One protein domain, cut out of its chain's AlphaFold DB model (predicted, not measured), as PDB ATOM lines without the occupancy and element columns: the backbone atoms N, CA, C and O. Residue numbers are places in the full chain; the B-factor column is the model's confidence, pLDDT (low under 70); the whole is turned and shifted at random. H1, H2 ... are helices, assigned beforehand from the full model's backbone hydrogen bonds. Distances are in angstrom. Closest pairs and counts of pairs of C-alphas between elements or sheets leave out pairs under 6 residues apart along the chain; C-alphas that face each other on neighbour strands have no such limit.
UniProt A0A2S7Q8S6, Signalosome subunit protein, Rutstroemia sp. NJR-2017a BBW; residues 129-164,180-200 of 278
ATOM      1  N   GLU A 129     282.842 226.628 239.609       81.81
ATOM      2  CA  GLU A 129     283.149 228.026 239.933       81.81
ATOM      3  C   GLU A 129     281.854 228.858 240.070       81.81
ATOM      4  O   GLU A 129     281.697 229.632 241.022       81.81
ATOM      5  N   GLN A 130     280.851 228.630 239.215       87.06
ATOM      6  CA  GLN A 130     279.530 229.259 239.340       87.06
ATOM      7  C   GLN A 130     278.802 228.822 240.615       87.06
ATOM      8  O   GLN A 130     278.272 229.663 241.350       87.06
ATOM      9  N   LEU A 131     278.823 227.524 240.935       87.56
ATOM     10  CA  LEU A 131     278.277 227.003 242.188       87.56
ATOM     11  C   LEU A 131     279.011 227.564 243.410       87.56
ATOM     12  O   LEU A 131     278.363 227.844 244.424       87.56
ATOM     13  N   ALA A 132     280.330 227.787 243.318       84.81
ATOM     14  CA  ALA A 132     281.111 228.497 244.337       84.81
ATOM     15  C   ALA A 132     280.520 229.869 244.635       84.81
ATOM     16  O   ALA A 132     280.151 230.174 245.770       84.81
ATOM     17  N   SER A 133     280.408 230.673 243.576       89.75
ATOM     18  CA  SER A 133     279.966 232.059 243.631       89.75
ATOM     19  C   SER A 133     278.545 232.149 244.172       89.75
ATOM     20  O   SER A 133     278.260 232.942 245.070       89.75
ATOM     21  N   LEU A 134     277.651 231.279 243.696       90.81
ATOM     22  CA  LEU A 134     276.273 231.208 244.173       90.81
ATOM     23  C   LEU A 134     276.192 230.793 245.646       90.81
ATOM     24  O   LEU A 134     275.435 231.399 246.403       90.81
ATOM     25  N   THR A 135     276.990 229.817 246.079       88.50
ATOM     26  CA  THR A 135     277.021 229.364 247.478       88.50
ATOM     27  C   THR A 135     277.551 230.458 248.404       88.50
ATOM     28  O   THR A 135     276.948 230.730 249.445       88.50
ATOM     29  N   ALA A 136     278.629 231.144 248.012       86.38
ATOM     30  CA  ALA A 136     279.180 232.275 248.754       86.38
ATOM     31  C   ALA A 136     278.156 233.418 248.880       86.38
ATOM     32  O   ALA A 136     277.894 233.894 249.987       86.38
ATOM     33  N   LYS A 137     277.494 233.795 247.774       89.88
ATOM     34  CA  LYS A 137     276.416 234.800 247.772       89.88
ATOM     35  C   LYS A 137     275.242 234.381 248.660       89.88
ATOM     36  O   LYS A 137     274.748 235.187 249.445       89.88
ATOM     37  N   ALA A 138     274.819 233.119 248.595       89.31
ATOM     38  CA  ALA A 138     273.739 232.601 249.431       89.31
ATOM     39  C   ALA A 138     274.092 232.644 250.927       89.31
ATOM     40  O   ALA A 138     273.251 233.013 251.749       89.31
ATOM     41  N   ASN A 139     275.332 232.314 251.293       87.06
ATOM     42  CA  ASN A 139     275.802 232.398 252.675       87.06
ATOM     43  C   ASN A 139     275.867 233.850 253.165       87.06
ATOM     44  O   ASN A 139     275.396 234.133 254.268       87.06
ATOM     45  N   ALA A 140     276.341 234.781 252.333       85.00
ATOM     46  CA  ALA A 140     276.334 236.208 252.651       85.00
ATOM     47  C   ALA A 140     274.909 236.730 252.911       85.00
ATOM     48  O   ALA A 140     274.669 237.413 253.909       85.00
ATOM     49  N   ILE A 141     273.939 236.340 252.074       92.38
ATOM     50  CA  ILE A 141     272.524 236.700 252.257       92.38
ATOM     51  C   ILE A 141     271.974 236.116 253.566       92.38
ATOM     52  O   ILE A 141     271.310 236.826 254.319       92.38
ATOM     53  N   LYS A 142     272.275 234.849 253.887       92.69
ATOM     54  CA  LYS A 142     271.852 234.221 255.154       92.69
ATOM     55  C   LYS A 142     272.425 234.943 256.375       92.69
ATOM     56  O   LYS A 142     271.692 235.193 257.333       92.69
ATOM     57  N   MET A 143     273.707 235.308 256.343       86.12
ATOM     58  CA  MET A 143     274.355 236.059 257.424       86.12
ATOM     59  C   MET A 143     273.738 237.449 257.593       86.12
ATOM     60  O   MET A 143     273.454 237.862 258.720       86.12
ATOM     61  N   LEU A 144     273.473 238.147 256.485       89.75
ATOM     62  CA  LEU A 144     272.802 239.445 256.504       89.75
ATOM     63  C   LEU A 144     271.384 239.330 257.074       89.75
ATOM     64  O   LEU A 144     271.005 240.112 257.941       89.75
ATOM     65  N   HIS A 145     270.619 238.327 256.648       92.12
ATOM     66  CA  HIS A 145     269.269 238.087 257.149       92.12
ATOM     67  C   HIS A 145     269.257 237.790 258.657       92.12
ATOM     68  O   HIS A 145     268.465 238.374 259.395       92.12
ATOM     69  N   SER A 146     270.179 236.951 259.141       91.56
ATOM     70  CA  SER A 146     270.356 236.699 260.577       91.56
ATOM     71  C   SER A 146     270.661 237.992 261.349       91.56
ATOM     72  O   SER A 146     270.028 238.261 262.370       91.56
ATOM     73  N   ARG A 147     271.559 238.842 260.828       89.81
ATOM     74  CA  ARG A 147     271.880 240.159 261.411       89.81
ATOM     75  C   ARG A 147     270.671 241.097 261.446       89.81
ATOM     76  O   ARG A 147     270.452 241.741 262.468       89.81
ATOM     77  N   ILE A 148     269.878 241.158 260.375       91.31
ATOM     78  CA  ILE A 148     268.648 241.967 260.322       91.31
ATOM     79  C   ILE A 148     267.648 241.477 261.372       91.31
ATOM     80  O   ILE A 148     267.112 242.287 262.122       91.31
ATOM     81  N   ASN A 149     267.453 240.162 261.500       93.12
ATOM     82  CA  ASN A 149     266.555 239.601 262.511       93.12
ATOM     83  C   ASN A 149     267.002 239.940 263.939       93.12
ATOM     84  O   ASN A 149     266.158 240.263 264.770       93.12
ATOM     85  N   LEU A 150     268.308 239.936 264.226       89.38
ATOM     86  CA  LEU A 150     268.826 240.376 265.526       89.38
ATOM     87  C   LEU A 150     268.492 241.846 265.814       89.38
ATOM     88  O   LEU A 150     268.107 242.171 266.937       89.38
ATOM     89  N   ILE A 151     268.591 242.723 264.811       88.38
ATOM     90  CA  ILE A 151     268.191 244.132 264.941       88.38
ATOM     91  C   ILE A 151     266.680 244.236 265.188       88.38
ATOM     92  O   ILE A 151     266.259 244.980 266.071       88.38
ATOM     93  N   THR A 152     265.864 243.458 264.477       87.31
ATOM     94  CA  THR A 152     264.408 243.415 264.678       87.31
ATOM     95  C   THR A 152     264.045 242.978 266.097       87.31
ATOM     96  O   THR A 152     263.238 243.634 266.751       87.31
ATOM     97  N   VAL A 153     264.673 241.915 266.610       87.50
ATOM     98  CA  VAL A 153     264.462 241.438 267.987       87.50
ATOM     99  C   VAL A 153     264.927 242.481 269.006       87.50
ATOM    100  O   VAL A 153     264.251 242.696 270.009       87.50
ATOM    101  N   TYR A 154     266.045 243.169 268.751       86.69
ATOM    102  CA  TYR A 154     266.498 244.273 269.599       86.69
ATOM    103  C   TYR A 154     265.437 245.377 269.680       86.69
ATOM    104  O   TYR A 154     265.044 245.744 270.782       86.69
ATOM    105  N   LEU A 155     264.899 245.832 268.543       83.75
ATOM    106  CA  LEU A 155     263.850 246.860 268.496       83.75
ATOM    107  C   LEU A 155     262.541 246.431 269.178       83.75
ATOM    108  O   LEU A 155     261.884 247.258 269.802       83.75
ATOM    109  N   GLN A 156     262.169 245.152 269.107       82.88
ATOM    110  CA  GLN A 156     260.971 244.622 269.775       82.88
ATOM    111  C   GLN A 156     261.110 244.541 271.302       82.88
ATOM    112  O   GLN A 156     260.110 244.610 272.015       82.88
ATOM    113  N   ASN A 157     262.339 244.405 271.805       81.38
ATOM    114  CA  ASN A 157     262.642 244.314 273.235       81.38
ATOM    115  C   ASN A 157     262.950 245.679 273.880       81.38
ATOM    116  O   ASN A 157     263.378 245.730 275.040       81.38
ATOM    117  N   LEU A 158     262.745 246.784 273.153       78.06
ATOM    118  CA  LEU A 158     262.902 248.131 273.696       78.06
ATOM    119  C   LEU A 158     261.754 248.500 274.655       78.06
ATOM    120  O   LEU A 158     260.631 248.015 274.500       78.06
ATOM    121  N   PRO A 159     262.013 249.389 275.634       72.25
ATOM    122  CA  PRO A 159     260.967 249.926 276.493       72.25
ATOM    123  C   PRO A 159     259.840 250.612 275.694       72.25
ATOM    124  O   PRO A 159     260.116 251.226 274.655       72.25
ATOM    125  N   PRO A 160     258.587 250.592 276.195       63.84
ATOM    126  CA  PRO A 160     257.423 251.114 275.472       63.84
ATOM    127  C   PRO A 160     257.520 252.607 275.125       63.84
ATOM    128  O   PRO A 160     256.908 253.039 274.153       63.84
ATOM    129  N   SER A 161     258.350 253.374 275.843       61.59
ATOM    130  CA  SER A 161     258.619 254.796 275.590       61.59
ATOM    131  C   SER A 161     259.238 255.099 274.217       61.59
ATOM    132  O   SER A 161     259.215 256.244 273.786       61.59
ATOM    133  N   TYR A 162     259.830 254.103 273.543       61.03
ATOM    134  CA  TYR A 162     260.427 254.250 272.203       61.03
ATOM    135  C   TYR A 162     259.585 253.619 271.087       61.03
ATOM    136  O   TYR A 162     259.881 253.816 269.910       61.03
ATOM    137  N   ILE A 163     258.560 252.846 271.450       60.88
ATOM    138  CA  ILE A 163     257.672 252.140 270.514       60.88
ATOM    139  C   ILE A 163     256.328 252.875 270.400       60.88
ATOM    140  O   ILE A 163     255.622 252.741 269.403       60.88
ATOM    141  N   SER A 164     255.958 253.673 271.401       52.66
ATOM    142  CA  SER A 164     254.740 254.478 271.409       52.66
ATOM    143  C   SER A 164     255.054 255.902 271.861       52.66
ATOM    144  O   SER A 164     255.736 256.098 272.863       52.66
ATOM    145  N   PRO A 180     268.894 247.480 278.199       68.62
ATOM    146  CA  PRO A 180     269.327 248.859 278.399       68.62
ATOM    147  C   PRO A 180     269.472 249.566 277.047       68.62
ATOM    148  O   PRO A 180     270.108 249.057 276.122       68.62
ATOM    149  N   VAL A 181     268.845 250.734 276.924       70.62
ATOM    150  CA  VAL A 181     268.722 251.442 275.647       70.62
ATOM    151  C   VAL A 181     270.046 252.096 275.273       70.62
ATOM    152  O   VAL A 181     270.532 252.982 275.974       70.62
ATOM    153  N   ASN A 182     270.599 251.718 274.120       81.38
ATOM    154  CA  ASN A 182     271.759 252.387 273.546       81.38
ATOM    155  C   ASN A 182     271.355 253.313 272.383       81.38
ATOM    156  O   ASN A 182     270.985 252.861 271.296       81.38
ATOM    157  N   GLN A 183     271.474 254.625 272.610       82.38
ATOM    158  CA  GLN A 183     271.126 255.666 271.636       82.38
ATOM    159  C   GLN A 183     272.087 255.740 270.441       82.38
ATOM    160  O   GLN A 183     271.700 256.216 269.372       82.38
ATOM    161  N   SER A 184     273.333 255.270 270.580       85.00
ATOM    162  CA  SER A 184     274.268 255.228 269.450       85.00
ATOM    163  C   SER A 184     273.841 254.174 268.427       85.00
ATOM    164  O   SER A 184     273.880 254.433 267.225       85.00
ATOM    165  N   ILE A 185     273.329 253.033 268.904       84.88
ATOM    166  CA  ILE A 185     272.819 251.951 268.058       84.88
ATOM    167  C   ILE A 185     271.569 252.412 267.306       84.88
ATOM    168  O   ILE A 185     271.515 252.266 266.090       84.88
ATOM    169  N   LEU A 186     270.606 253.046 267.981       85.31
ATOM    170  CA  LEU A 186     269.397 253.571 267.331       85.31
ATOM    171  C   LEU A 186     269.719 254.614 266.256       85.31
ATOM    172  O   LEU A 186     269.202 254.541 265.141       85.31
ATOM    173  N   ARG A 187     270.647 255.535 266.547       88.75
ATOM    174  CA  ARG A 187     271.140 256.503 265.559       88.75
ATOM    175  C   ARG A 187     271.811 255.811 264.374       88.75
ATOM    176  O   ARG A 187     271.595 256.218 263.237       88.75
ATOM    177  N   SER A 188     272.604 254.770 264.628       90.06
ATOM    178  CA  SER A 188     273.251 253.996 263.565       90.06
ATOM    179  C   SER A 188     272.234 253.257 262.690       90.06
ATOM    180  O   SER A 188     272.361 253.292 261.473       90.06
ATOM    181  N   ILE A 189     271.177 252.680 263.277       87.56
ATOM    182  CA  ILE A 189     270.083 252.033 262.540       87.56
ATOM    183  C   ILE A 189     269.372 253.059 261.652       87.56
ATOM    184  O   ILE A 189     269.167 252.805 260.468       87.56
ATOM    185  N   GLN A 190     269.072 254.247 262.181       87.88
ATOM    186  CA  GLN A 190     268.457 255.322 261.401       87.88
ATOM    187  C   GLN A 190     269.352 255.786 260.242       87.88
ATOM    188  O   GLN A 190     268.868 256.014 259.134       87.88
ATOM    189  N   ALA A 191     270.664 255.888 260.471       87.19
ATOM    190  CA  ALA A 191     271.628 256.204 259.422       87.19
ATOM    191  C   ALA A 191     271.739 255.087 258.366       87.19
ATOM    192  O   ALA A 191     271.953 255.372 257.192       87.19
ATOM    193  N   LEU A 192     271.591 253.817 258.750       85.81
ATOM    194  CA  LEU A 192     271.561 252.702 257.801       85.81
ATOM    195  C   LEU A 192     270.303 252.744 256.928       85.81
ATOM    196  O   LEU A 192     270.407 252.561 255.719       85.81
ATOM    197  N   LEU A 193     269.140 253.041 257.512       87.31
ATOM    198  CA  LEU A 193     267.884 253.173 256.768       87.31
ATOM    199  C   LEU A 193     267.940 254.312 255.744       87.31
ATOM    200  O   LEU A 193     267.549 254.112 254.596       87.31
ATOM    201  N   SER A 194     268.482 255.475 256.118       85.69
ATOM    202  CA  SER A 194     268.620 256.600 255.183       85.69
ATOM    203  C   SER A 194     269.648 256.338 254.078       85.69
ATOM    204  O   SER A 194     269.500 256.837 252.966       85.69
ATOM    205  N   ARG A 195     270.683 255.534 254.346       83.12
ATOM    206  CA  ARG A 195     271.679 255.141 253.335       83.12
ATOM    207  C   ARG A 195     271.199 254.021 252.420       83.12
ATOM    208  O   ARG A 195     271.648 253.964 251.281       83.12
ATOM    209  N   LEU A 196     270.272 253.171 252.865       79.88
ATOM    210  CA  LEU A 196     269.677 252.131 252.021       79.88
ATOM    211  C   LEU A 196     268.962 252.747 250.808       79.88
ATOM    212  O   LEU A 196     269.108 252.257 249.693       79.88
ATOM    213  N   SER A 197     268.259 253.866 251.007       69.50
ATOM    214  CA  SER A 197     267.616 254.613 249.918       69.50
ATOM    215  C   SER A 197     268.598 255.333 248.990       69.50
ATOM    216  O   SER A 197     268.229 255.671 247.874       69.50
ATOM    217  N   VAL A 198     269.842 255.552 249.428       62.94
ATOM    218  CA  VAL A 198     270.913 256.175 248.623       62.94
ATOM    219  C   VAL A 198     271.647 255.139 247.763       62.94
ATOM    220  O   VAL A 198     272.385 255.502 246.854       62.94
ATOM    221  N   LEU A 199     271.432 253.842 248.008       60.53
ATOM    222  CA  LEU A 199     271.964 252.779 247.154       60.53
ATOM    223  C   LEU A 199     271.260 252.716 245.787       60.53
ATOM    224  O   LEU A 199     271.747 252.047 244.880       60.53
ATOM    225  N   ILE A 200     270.122 253.400 245.639       65.62
ATOM    226  CA  ILE A 200     269.525 253.670 244.336       65.62
ATOM    227  C   ILE A 200     270.311 254.849 243.748       65.62
ATOM    228  O   ILE A 200     270.300 255.925 244.353       65.62
TER     229      ILE A 200
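Overview. This is residues 129 to 164 and 180 to 200 of the 278 residues of the protein "Signalosome subunit protein" of Rutstroemia sp. NJR-2017a BBW (UniProt A0A2S7Q8S6). Two helices make a loose, open V: the long H1 lies along the longest axis, and the shorter H2 folds back beside the later part of H1 without packing firmly on it. Residues 129 to 150 of H1 and residues 190 to 199 of H2, with residue 200, stick out as two free arms. The printed part has 57 residues with two named helices, H1 then H2, and no named strand; the class is all helix. It is only just extended, close to loose, with a radius of gyration of the C-alphas of 15.5 A and spans of 51 by 25 by 17 A.

Arrangement. Start with H1, residues 129 to 156, where every O i to N i+4 pair is within hydrogen-bond range. Beyond the cut look for H2, residues 183 to 199, where 11 of 13 such pairs are within range. The two are only just apart, with their closest C-alphas 8.5 A from each other. Residues 129 to 150 and 190 to 200 stand free.

Along the chain. Find C-alpha 129 at (283.149, 228.026, 239.933); from there H1 runs 40.7 A to C-alpha 156 at (260.971, 244.622, 269.775). H2 begins at C-alpha 183, at (271.126, 255.666, 271.636), and runs 24.7 A to C-alpha 199 at (271.964, 252.779, 247.154).

Size, cuts and confidence. The two C-alphas farthest apart are those of Glu 129 and Ser 161, at 50.9 A. The link from H1 to H2 is across the cut: residues 165 to 179 are not printed, and C-alphas 164 and 180 are 17.1 A apart. In the B-factor column of this model you will find a mean pLDDT of 82.2 for the printed part, with values under 70 at residues 160 to 164, 180 and 197 to 200.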